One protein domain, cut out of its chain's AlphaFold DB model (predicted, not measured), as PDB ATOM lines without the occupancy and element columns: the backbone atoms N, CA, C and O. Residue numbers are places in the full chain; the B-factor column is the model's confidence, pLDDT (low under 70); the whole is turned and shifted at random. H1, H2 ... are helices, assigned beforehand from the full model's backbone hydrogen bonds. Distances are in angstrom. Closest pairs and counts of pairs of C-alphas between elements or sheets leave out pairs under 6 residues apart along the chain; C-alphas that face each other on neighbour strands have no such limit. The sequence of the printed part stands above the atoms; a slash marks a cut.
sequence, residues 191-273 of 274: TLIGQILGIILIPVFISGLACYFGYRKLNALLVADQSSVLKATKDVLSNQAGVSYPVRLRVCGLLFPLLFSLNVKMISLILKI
ATOM      1  N   THR A 191      12.143 -84.312  15.098       78.81
ATOM      2  CA  THR A 191      12.933 -83.303  14.391       78.81
ATOM      3  C   THR A 191      12.033 -82.408  13.547       78.81
ATOM      4  O   THR A 191      12.093 -81.188  13.687       78.81
ATOM      5  N   LEU A 192      11.146 -82.994  12.733       79.81
ATOM      6  CA  LEU A 192      10.146 -82.258  11.947       79.81
ATOM      7  C   LEU A 192       9.192 -81.471  12.850       79.81
ATOM      8  O   LEU A 192       8.922 -80.296  12.597       79.81
ATOM      9  N   ILE A 193       8.720 -82.081  13.942       84.56
ATOM     10  CA  ILE A 193       7.878 -81.391  14.932       84.56
ATOM     11  C   ILE A 193       8.642 -80.218  15.552       84.56
ATOM     12  O   ILE A 193       8.104 -79.115  15.639       84.56
ATOM     13  N   GLY A 194       9.902 -80.425  15.940       89.00
ATOM     14  CA  GLY A 194      10.769 -79.386  16.488       89.00
ATOM     15  C   GLY A 194      11.002 -78.234  15.512       89.00
ATOM     16  O   GLY A 194      10.941 -77.074  15.914       89.00
ATOM     17  N   GLN A 195      11.195 -78.526  14.223       87.56
ATOM     18  CA  GLN A 195      11.334 -77.515  13.171       87.56
ATOM     19  C   GLN A 195      10.052 -76.696  12.989       87.56
ATOM     20  O   GLN A 195      10.112 -75.467  12.976       87.56
ATOM     21  N   ILE A 196       8.891 -77.354  12.903       90.25
ATOM     22  CA  ILE A 196       7.590 -76.678  12.779       90.25
ATOM     23  C   ILE A 196       7.332 -75.796  14.003       90.25
ATOM     24  O   ILE A 196       6.985 -74.621  13.864       90.25
ATOM     25  N   LEU A 197       7.551 -76.335  15.206       93.12
ATOM     26  CA  LEU A 197       7.406 -75.577  16.445       93.12
ATOM     27  C   LEU A 197       8.387 -74.407  16.505       93.12
ATOM     28  O   LEU A 197       7.989 -73.325  16.915       93.12
ATOM     29  N   GLY A 198       9.630 -74.579  16.052       93.38
ATOM     30  CA  GLY A 198      10.620 -73.505  15.974       93.38
ATOM     31  C   GLY A 198      10.176 -72.366  15.053       93.38
ATOM     32  O   GLY A 198      10.222 -71.203  15.454       93.38
ATOM     33  N   ILE A 199       9.671 -72.693  13.858       93.88
ATOM     34  CA  ILE A 199       9.158 -71.711  12.886       93.88
ATOM     35  C   ILE A 199       7.979 -70.913  13.458       93.88
ATOM     36  O   ILE A 199       7.844 -69.733  13.148       93.88
ATOM     37  N   ILE A 200       7.141 -71.516  14.306       94.12
ATOM     38  CA  ILE A 200       5.984 -70.841  14.913       94.12
ATOM     39  C   ILE A 200       6.382 -70.065  16.177       94.12
ATOM     40  O   ILE A 200       5.989 -68.911  16.351       94.12
ATOM     41  N   LEU A 201       7.164 -70.672  17.071       95.06
ATOM     42  CA  LEU A 201       7.477 -70.106  18.385       95.06
ATOM     43  C   LEU A 201       8.474 -68.950  18.308       95.06
ATOM     44  O   LEU A 201       8.318 -67.988  19.056       95.06
ATOM     45  N   ILE A 202       9.465 -68.997  17.411       95.62
ATOM     46  CA  ILE A 202      10.478 -67.935  17.304       95.62
ATOM     47  C   ILE A 202       9.834 -66.583  16.926       95.62
ATOM     48  O   ILE A 202      10.050 -65.609  17.654       95.62
ATOM     49  N   PRO A 203       8.993 -66.474  15.875       95.19
ATOM     50  CA  PRO A 203       8.327 -65.215  15.535       95.19
ATOM     51  C   PRO A 203       7.351 -64.733  16.609       95.19
ATOM     52  O   PRO A 203       7.280 -63.532  16.875       95.19
ATOM     53  N   VAL A 204       6.618 -65.652  17.251       96.38
ATOM     54  CA  VAL A 204       5.704 -65.323  18.356       96.38
ATOM     55  C   VAL A 204       6.485 -64.737  19.530       96.38
ATOM     56  O   VAL A 204       6.098 -63.704  20.076       96.38
ATOM     57  N   PHE A 205       7.621 -65.339  19.874       96.06
ATOM     58  CA  PHE A 205       8.486 -64.872  20.949       96.06
ATOM     59  C   PHE A 205       9.097 -63.498  20.641       96.06
ATOM     60  O   PHE A 205       9.034 -62.597  21.479       96.06
ATOM     61  N   ILE A 206       9.609 -63.293  19.423       95.94
ATOM     62  CA  ILE A 206      10.153 -61.997  18.980       95.94
ATOM     63  C   ILE A 206       9.066 -60.913  18.987       95.94
ATOM     64  O   ILE A 206       9.298 -59.812  19.489       95.94
ATOM     65  N   SER A 207       7.867 -61.221  18.487       95.38
ATOM     66  CA  SER A 207       6.736 -60.283  18.477       95.38
ATOM     67  C   SER A 207       6.289 -59.927  19.898       95.38
ATOM     68  O   SER A 207       6.041 -58.758  20.199       95.38
ATOM     69  N   GLY A 208       6.251 -60.916  20.796       94.81
ATOM     70  CA  GLY A 208       5.963 -60.714  22.215       94.81
ATOM     71  C   GLY A 208       6.992 -59.810  22.895       94.81
ATOM     72  O   GLY A 208       6.616 -58.858  23.579       94.81
ATOM     73  N   LEU A 209       8.285 -60.040  22.648       94.81
ATOM     74  CA  LEU A 209       9.376 -59.192  23.143       94.81
ATOM     75  C   LEU A 209       9.266 -57.756  22.626       94.81
ATOM     76  O   LEU A 209       9.348 -56.814  23.414       94.81
ATOM     77  N   ALA A 210       9.037 -57.577  21.324       94.25
ATOM     78  CA  ALA A 210       8.870 -56.257  20.725       94.25
ATOM     79  C   ALA A 210       7.683 -55.500  21.345       94.25
ATOM     80  O   ALA A 210       7.816 -54.325  21.696       94.25
ATOM     81  N   CYS A 211       6.552 -56.183  21.552       94.38
ATOM     82  CA  CYS A 211       5.377 -55.614  22.205       94.38
ATOM     83  C   CYS A 211       5.663 -55.236  23.668       94.38
ATOM     84  O   CYS A 211       5.348 -54.126  24.091       94.38
ATOM     85  N   TYR A 212       6.337 -56.107  24.425       94.19
ATOM     86  CA  TYR A 212       6.700 -55.855  25.821       94.19
ATOM     87  C   TYR A 212       7.630 -54.641  25.975       94.19
ATOM     88  O   TYR A 212       7.370 -53.746  26.786       94.19
ATOM     89  N   PHE A 213       8.692 -54.565  25.167       92.56
ATOM     90  CA  PHE A 213       9.600 -53.418  25.180       92.56
ATOM     91  C   PHE A 213       8.914 -52.137  24.705       92.56
ATOM     92  O   PHE A 213       9.119 -51.078  25.305       92.56
ATOM     93  N   GLY A 214       8.070 -52.227  23.673       89.69
ATOM     94  CA  GLY A 214       7.248 -51.119  23.191       89.69
ATOM     95  C   GLY A 214       6.328 -50.575  24.283       89.69
ATOM     96  O   GLY A 214       6.355 -49.376  24.559       89.69
ATOM     97  N   TYR A 215       5.598 -51.454  24.971       90.50
ATOM     98  CA  TYR A 215       4.715 -51.104  26.083       90.50
ATOM     99  C   TYR A 215       5.478 -50.443  27.233       90.50
ATOM    100  O   TYR A 215       5.093 -49.370  27.698       90.50
ATOM    101  N   ARG A 216       6.608 -51.024  27.660       90.62
ATOM    102  CA  ARG A 216       7.419 -50.465  28.750       90.62
ATOM    103  C   ARG A 216       7.970 -49.081  28.401       90.62
ATOM    104  O   ARG A 216       7.938 -48.181  29.240       90.62
ATOM    105  N   LYS A 217       8.457 -48.895  27.170       87.25
ATOM    106  CA  LYS A 217       8.974 -47.603  26.702       87.25
ATOM    107  C   LYS A 217       7.857 -46.568  26.586       87.25
ATOM    108  O   LYS A 217       8.044 -45.438  27.025       87.25
ATOM    109  N   LEU A 218       6.703 -46.951  26.045       86.12
ATOM    110  CA  LEU A 218       5.537 -46.078  25.925       86.12
ATOM    111  C   LEU A 218       5.022 -45.644  27.301       86.12
ATOM    112  O   LEU A 218       4.788 -44.458  27.503       86.12
ATOM    113  N   ASN A 219       4.945 -46.561  28.268       85.06
ATOM    114  CA  ASN A 219       4.547 -46.235  29.637       85.06
ATOM    115  C   ASN A 219       5.532 -45.252  30.298       85.06
ATOM    116  O   ASN A 219       5.120 -44.250  30.873       85.06
ATOM    117  N   ALA A 220       6.843 -45.469  30.143       84.19
ATOM    118  CA  ALA A 220       7.854 -44.547  30.666       84.19
ATOM    119  C   ALA A 220       7.765 -43.140  30.041       84.19
ATOM    120  O   ALA A 220       7.951 -42.140  30.736       84.19
ATOM    121  N   LEU A 221       7.470 -43.053  28.740       82.75
ATOM    122  CA  LEU A 221       7.269 -41.776  28.051       82.75
ATOM    123  C   LEU A 221       5.973 -41.082  28.495       82.75
ATOM    124  O   LEU A 221       5.997 -39.880  28.737       82.75
ATOM    125  N   LEU A 222       4.879 -41.829  28.669       80.38
ATOM    126  CA  LEU A 222       3.609 -41.294  29.170       80.38
ATOM    127  C   LEU A 222       3.738 -40.743  30.594       80.38
ATOM    128  O   LEU A 222       3.261 -39.644  30.859       80.38
ATOM    129  N   VAL A 223       4.410 -41.463  31.497       82.56
ATOM    130  CA  VAL A 223       4.643 -40.997  32.876       82.56
ATOM    131  C   VAL A 223       5.504 -39.730  32.893       82.56
ATOM    132  O   VAL A 223       5.201 -38.786  33.624       82.56
ATOM    133  N   ALA A 224       6.547 -39.667  32.057       77.19
ATOM    134  CA  ALA A 224       7.359 -38.459  31.922       77.19
ATOM    135  C   ALA A 224       6.519 -37.268  31.430       77.19
ATOM    136  O   ALA A 224       6.595 -36.182  32.006       77.19
ATOM    137  N   ASP A 225       5.658 -37.479  30.435       75.31
ATOM    138  CA  ASP A 225       4.811 -36.423  29.882       75.31
ATOM    139  C   ASP A 225       3.706 -35.976  30.851       75.31
ATOM    140  O   ASP A 225       3.421 -34.780  30.926       75.31
ATOM    141  N   GLN A 226       3.140 -36.878  31.663       76.62
ATOM    142  CA  GLN A 226       2.199 -36.517  32.733       76.62
ATOM    143  C   GLN A 226       2.827 -35.540  33.733       76.62
ATOM    144  O   GLN A 226       2.188 -34.561  34.122       76.62
ATOM    145  N   SER A 227       4.088 -35.766  34.112       76.69
ATOM    146  CA  SER A 227       4.802 -34.870  35.029       76.69
ATOM    147  C   SER A 227       5.031 -33.479  34.424       76.69
ATOM    148  O   SER A 227       4.852 -32.471  35.112       76.69
ATOM    149  N   SER A 228       5.332 -33.407  33.122       73.12
ATOM    150  CA  SER A 228       5.476 -32.145  32.391       73.12
ATOM    151  C   SER A 228       4.149 -31.392  32.263       73.12
ATOM    152  O   SER A 228       4.124 -30.178  32.456       73.12
ATOM    153  N   VAL A 229       3.040 -32.089  31.981       72.81
ATOM    154  CA  VAL A 229       1.699 -31.482  31.890       72.81
ATOM    155  C   VAL A 229       1.253 -30.940  33.246       72.81
ATOM    156  O   VAL A 229       0.849 -29.784  33.324       72.81
ATOM    157  N   LEU A 230       1.386 -31.717  34.325       75.00
ATOM    158  CA  LEU A 230       1.033 -31.269  35.678       75.00
ATOM    159  C   LEU A 230       1.844 -30.043  36.109       75.00
ATOM    160  O   LEU A 230       1.285 -29.109  36.686       75.00
ATOM    161  N   LYS A 231       3.145 -30.024  35.800       72.50
ATOM    162  CA  LYS A 231       4.008 -28.870  36.069       72.50
ATOM    163  C   LYS A 231       3.540 -27.639  35.294       72.50
ATOM    164  O   LYS A 231       3.369 -26.582  35.886       72.50
ATOM    165  N   ALA A 232       3.234 -27.798  34.012       70.19
ATOM    166  CA  ALA A 232       2.731 -26.707  33.193       70.19
ATOM    167  C   ALA A 232       1.383 -26.165  33.674       70.19
ATOM    168  O   ALA A 232       1.210 -24.953  33.754       70.19
ATOM    169  N   THR A 233       0.438 -27.034  34.041       68.56
ATOM    170  CA  THR A 233      -0.851 -26.611  34.604       68.56
ATOM    171  C   THR A 233      -0.659 -25.859  35.921       68.56
ATOM    172  O   THR A 233      -1.287 -24.821  36.123       68.56
ATOM    173  N   LYS A 234       0.236 -26.333  36.797       72.94
ATOM    174  CA  LYS A 234       0.565 -25.663  38.062       72.94
ATOM    175  C   LYS A 234       1.182 -24.280  37.840       72.94
ATOM    176  O   LYS A 234       0.751 -23.321  38.478       72.94
ATOM    177  N   ASP A 235       2.151 -24.168  36.941       71.31
ATOM    178  CA  ASP A 235       2.867 -22.918  36.663       71.31
ATOM    179  C   ASP A 235       1.942 -21.886  35.992       71.31
ATOM    180  O   ASP A 235       1.989 -20.696  36.305       71.31
ATOM    181  N   VAL A 236       1.024 -22.351  35.139       72.62
ATOM    182  CA  VAL A 236      -0.035 -21.537  34.528       72.62
ATOM    183  C   VAL A 236      -1.053 -21.039  35.567       72.62
ATOM    184  O   VAL A 236      -1.390 -19.858  35.557       72.62
ATOM    185  N   LEU A 237      -1.515 -21.890  36.489       69.94
ATOM    186  CA  LEU A 237      -2.410 -21.483  37.586       69.94
ATOM    187  C   LEU A 237      -1.729 -20.531  38.581       69.94
ATOM    188  O   LEU A 237      -2.390 -19.684  39.174       69.94
ATOM    189  N   SER A 238      -0.410 -20.649  38.743       72.44
ATOM    190  CA  SER A 238       0.389 -19.801  39.641       72.44
ATOM    191  C   SER A 238       0.842 -18.488  38.985       72.44
ATOM    192  O   SER A 238       1.614 -17.746  39.588       72.44
ATOM    193  N   ASN A 239       0.389 -18.201  37.756       61.34
ATOM    194  CA  ASN A 239       0.763 -17.040  36.939       61.34
ATOM    195  C   ASN A 239       2.287 -16.887  36.707       61.34
ATOM    196  O   ASN A 239       2.794 -15.782  36.527       61.34
ATOM    197  N   GLN A 240       3.019 -18.008  36.710       64.50
ATOM    198  CA  GLN A 240       4.471 -18.107  36.493       64.50
ATOM    199  C   GLN A 240       4.782 -19.022  35.299       64.50
ATOM    200  O   GLN A 240       5.688 -19.855  35.346       64.50
ATOM    201  N   ALA A 241       3.998 -18.922  34.225       60.69
ATOM    202  CA  ALA A 241       4.149 -19.821  33.089       60.69
ATOM    203  C   ALA A 241       5.522 -19.641  32.406       60.69
ATOM    204  O   ALA A 241       5.819 -18.587  31.844       60.69
ATOM    205  N   GLY A 242       6.354 -20.688  32.434       59.88
ATOM    206  CA  GLY A 242       7.610 -20.747  31.684       59.88
ATOM    207  C   GLY A 242       7.405 -20.935  30.173       59.88
ATOM    208  O   GLY A 242       6.377 -21.444  29.729       59.88
ATOM    209  N   VAL A 243       8.409 -20.548  29.374       55.78
ATOM    210  CA  VAL A 243       8.344 -20.479  27.895       55.78
ATOM    211  C   VAL A 243       8.411 -21.857  27.206       55.78
ATOM    212  O   VAL A 243       8.031 -21.980  26.044       55.78
ATOM    213  N   SER A 244       8.860 -22.923  27.882       60.22
ATOM    214  CA  SER A 244       8.937 -24.256  27.266       60.22
ATOM    215  C   SER A 244       8.879 -25.389  28.289       60.22
ATOM    216  O   SER A 244       9.656 -25.413  29.243       60.22
ATOM    217  N   TYR A 245       7.987 -26.355  28.059       62.88
ATOM    218  CA  TYR A 245       7.931 -27.612  28.806       62.88
ATOM    219  C   TYR A 245       8.380 -28.749  27.884       62.88
ATOM    220  O   TYR A 245       7.804 -28.911  26.805       62.88
ATOM    221  N   PRO A 246       9.393 -29.547  28.263       62.19
ATOM    222  CA  PRO A 246       9.844 -30.652  27.432       62.19
ATOM    223  C   PRO A 246       8.804 -31.777  27.462       62.19
ATOM    224  O   PRO A 246       8.553 -32.389  28.503       62.19
ATOM    225  N   VAL A 247       8.215 -32.054  26.301       62.81
ATOM    226  CA  VAL A 247       7.287 -33.166  26.075       62.81
ATOM    227  C   VAL A 247       7.955 -34.161  25.139       62.81
ATOM    228  O   VAL A 247       8.514 -33.772  24.111       62.81
ATOM    229  N   ARG A 248       7.941 -35.443  25.498       65.12
ATOM    230  CA  ARG A 248       8.653 -36.495  24.770       65.12
ATOM    231  C   ARG A 248       7.775 -37.184  23.729       65.12
ATOM    232  O   ARG A 248       8.308 -37.650  22.722       65.12
ATOM    233  N   LEU A 249       6.454 -37.232  23.911       63.44
ATOM    234  CA  LEU A 249       5.514 -37.730  22.905       63.44
ATOM    235  C   LEU A 249       4.969 -36.587  22.047       63.44
ATOM    236  O   LEU A 249       4.425 -35.596  22.537       63.44
ATOM    237  N   ARG A 250       5.027 -36.779  20.723       63.16
ATOM    238  CA  ARG A 250       4.523 -35.815  19.731       63.16
ATOM    239  C   ARG A 250       3.027 -35.505  19.918       63.16
ATOM    240  O   ARG A 250       2.612 -34.379  19.677       63.16
ATOM    241  N   VAL A 251       2.240 -36.477  20.395       62.03
ATOM    242  CA  VAL A 251       0.803 -36.307  20.681       62.03
ATOM    243  C   VAL A 251       0.571 -35.365  21.867       62.03
ATOM    244  O   VAL A 251      -0.278 -34.484  21.786       62.03
ATOM    245  N   CYS A 252       1.356 -35.482  22.942       57.81
ATOM    246  CA  CYS A 252       1.236 -34.584  24.089       57.81
ATOM    247  C   CYS A 252       1.702 -33.161  23.744       57.81
ATOM    248  O   CYS A 252       1.084 -32.203  24.196       57.81
ATOM    249  N   GLY A 253       2.702 -33.001  22.869       59.50
ATOM    250  CA  GLY A 253       3.132 -31.684  22.378       59.50
ATOM    251  C   GLY A 253       2.027 -30.896  21.654       59.50
ATOM    252  O   GLY A 253       2.015 -29.670  21.713       59.50
ATOM    253  N   LEU A 254       1.058 -31.584  21.037       60.19
ATOM    254  CA  LEU A 254      -0.100 -30.960  20.381       60.19
ATOM    255  C   LEU A 254      -1.166 -30.452  21.373       60.19
ATOM    256  O   LEU A 254      -1.932 -29.553  21.030       60.19
ATOM    257  N   LEU A 255      -1.215 -30.980  22.603       60.88
ATOM    258  CA  LEU A 255      -2.200 -30.584  23.623       60.88
ATOM    259  C   LEU A 255      -1.821 -29.287  24.358       60.88
ATOM    260  O   LEU A 255      -2.695 -28.549  24.815       60.88
ATOM    261  N   PHE A 256      -0.527 -28.975  24.437       61.03
ATOM    262  CA  PHE A 256      -0.009 -27.769  25.092       61.03
ATOM    263  C   PHE A 256      -0.522 -26.438  24.505       61.03
ATOM    264  O   PHE A 256      -1.000 -25.608  25.283       61.03
ATOM    265  N   PRO A 257      -0.495 -26.199  23.177       61.44
ATOM    266  CA  PRO A 257      -1.041 -24.963  22.606       61.44
ATOM    267  C   PRO A 257      -2.563 -24.837  22.801       61.44
ATOM    268  O   PRO A 257      -3.073 -23.727  22.961       61.44
ATOM    269  N   LEU A 258      -3.288 -25.959  22.869       60.50
ATOM    270  CA  LEU A 258      -4.723 -25.986  23.172       60.50
ATOM    271  C   LEU A 258      -5.010 -25.502  24.602       60.50
ATOM    272  O   LEU A 258      -5.845 -24.615  24.781       60.50
ATOM    273  N   LEU A 259      -4.269 -25.997  25.600       59.81
ATOM    274  CA  LEU A 259      -4.374 -25.553  26.998       59.81
ATOM    275  C   LEU A 259      -4.036 -24.063  27.174       59.81
ATOM    276  O   LEU A 259      -4.745 -23.351  27.886       59.81
ATOM    277  N   PHE A 260      -3.003 -23.569  26.485       60.09
ATOM    278  CA  PHE A 260      -2.639 -22.149  26.519       60.09
ATOM    279  C   PHE A 260      -3.718 -21.262  25.879       60.09
ATOM    280  O   PHE A 260      -4.084 -20.228  26.437       60.09
ATOM    281  N   SER A 261      -4.294 -21.689  24.747       61.47
ATOM    282  CA  SER A 261      -5.373 -20.949  24.075       61.47
ATOM    283  C   SER A 261      -6.668 -20.879  24.898       61.47
ATOM    284  O   SER A 261      -7.382 -19.877  24.839       61.47
ATOM    285  N   LEU A 262      -6.949 -21.912  25.700       58.22
ATOM    286  CA  LEU A 262      -8.080 -21.963  26.629       58.22
ATOM    287  C   LEU A 262      -7.910 -20.978  27.790       58.22
ATOM    288  O   LEU A 262      -8.864 -20.275  28.117       58.22
ATOM    289  N   ASN A 263      -6.709 -20.866  28.369       58.94
ATOM    290  CA  ASN A 263      -6.470 -19.925  29.465       58.94
ATOM    291  C   ASN A 263      -6.501 -18.459  28.990       58.94
ATOM    292  O   ASN A 263      -7.186 -17.630  29.582       58.94
ATOM    293  N   VAL A 264      -5.878 -18.149  27.847       59.53
ATOM    294  CA  VAL A 264      -5.935 -16.794  27.261       59.53
ATOM    295  C   VAL A 264      -7.378 -16.376  26.944       59.53
ATOM    296  O   VAL A 264      -7.764 -15.239  27.215       59.53
ATOM    297  N   LYS A 265      -8.212 -17.296  26.433       58.97
ATOM    298  CA  LYS A 265      -9.646 -17.035  26.226       58.97
ATOM    299  C   LYS A 265     -10.402 -16.820  27.535       58.97
ATOM    300  O   LYS A 265     -11.255 -15.941  27.572       58.97
ATOM    301  N   MET A 266     -10.100 -17.578  28.589       55.91
ATOM    302  CA  MET A 266     -10.753 -17.419  29.895       55.91
ATOM    303  C   MET A 266     -10.412 -16.072  30.544       55.91
ATOM    304  O   MET A 266     -11.313 -15.363  30.984       55.91
ATOM    305  N   ILE A 267      -9.135 -15.675  30.523       54.56
ATOM    306  CA  ILE A 267      -8.675 -14.373  31.030       54.56
ATOM    307  C   ILE A 267      -9.294 -13.229  30.214       54.56
ATOM    308  O   ILE A 267      -9.798 -12.269  30.789       54.56
ATOM    309  N   SER A 268      -9.347 -13.351  28.881       52.81
ATOM    310  CA  SER A 268     -10.027 -12.379  28.011       52.81
ATOM    311  C   SER A 268     -11.535 -12.280  28.267       52.81
ATOM    312  O   SER A 268     -12.108 -11.219  28.017       52.81
ATOM    313  N   LEU A 269     -12.190 -13.365  28.689       53.59
ATOM    314  CA  LEU A 269     -13.620 -13.371  28.989       53.59
ATOM    315  C   LEU A 269     -13.898 -12.675  30.327       53.59
ATOM    316  O   LEU A 269     -14.834 -11.890  30.419       53.59
ATOM    317  N   ILE A 270     -13.049 -12.905  31.332       52.00
ATOM    318  CA  ILE A 270     -13.141 -12.261  32.650       52.00
ATOM    319  C   ILE A 270     -12.864 -10.753  32.538       52.00
ATOM    320  O   ILE A 270     -13.603  -9.963  33.113       52.00
ATOM    321  N   LEU A 271     -11.884 -10.336  31.726       48.22
ATOM    322  CA  LEU A 271     -11.580  -8.914  31.499       48.22
ATOM    323  C   LEU A 271     -12.660  -8.153  30.704       48.22
ATOM    324  O   LEU A 271     -12.614  -6.933  30.647       48.22
ATOM    325  N   LYS A 272     -13.589  -8.861  30.047       50.91
ATOM    326  CA  LYS A 272     -14.746  -8.267  29.352       50.91
ATOM    327  C   LYS A 272     -15.990  -8.149  30.238       50.91
ATOM    328  O   LYS A 272     -16.968  -7.548  29.804       50.91
ATOM    329  N   ILE A 273     -15.983  -8.784  31.411       49.16
ATOM    330  CA  ILE A 273     -17.110  -8.832  32.358       49.16
ATOM    331  C   ILE A 273     -16.891  -7.865  33.543       49.16
ATOM    332  O   ILE A 273     -17.842  -7.573  34.265       49.16
TER     333      ILE A 273
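AT A GLANCE: This is residues 191 to 273 of the 274 residues of an uncharacterized protein of Methylococcaceae bacterium HT2 (UniProt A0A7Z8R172). One long helix, H1, makes most of a rod; after it the link, residues 238 to 249, folds back beside its last part, and the shorter H2 runs the same way again, loosely alongside and on past the end of H1. Residues 191 to 217 stick out at one end and 264 to 273 at the other. The 83 printed residues hold two named helices, H1 then H2, and no named strand: all helix, extended, radius of gyration of the C-alphas 22.9 A, spans 82 by 19 by 15 A.

IN THESE COORDINATES: Find C-alpha 191 at (12.933, -83.303, 14.391); from there H1, residues 191 to 237, runs 67.8 A, with a kink of 26 degrees near residue 200. H2, residues 250 to 270, runs 32.2 A to C-alpha 270 at (-13.141, -12.261, 32.650).

HOW THE PARTS SIT: Look at Asp 225 and Cys 252: their C-alphas, the closest of H1 and H2, are 7.1 A apart. The helices are close but not clearly touching, at a shallow tilt of 23 degrees, the same way. O i to N i+4 pairs are within hydrogen-bond range in 42 of 43 for H1, 13 of 17 for H2.

THE WHOLE: From C-alpha 191 to C-alpha 273, the two farthest apart, is 82.3 A. The printed part has no cut; H1 to H2 is a long link. Residues 233, 237 and 239 to 273 have pLDDT under 70.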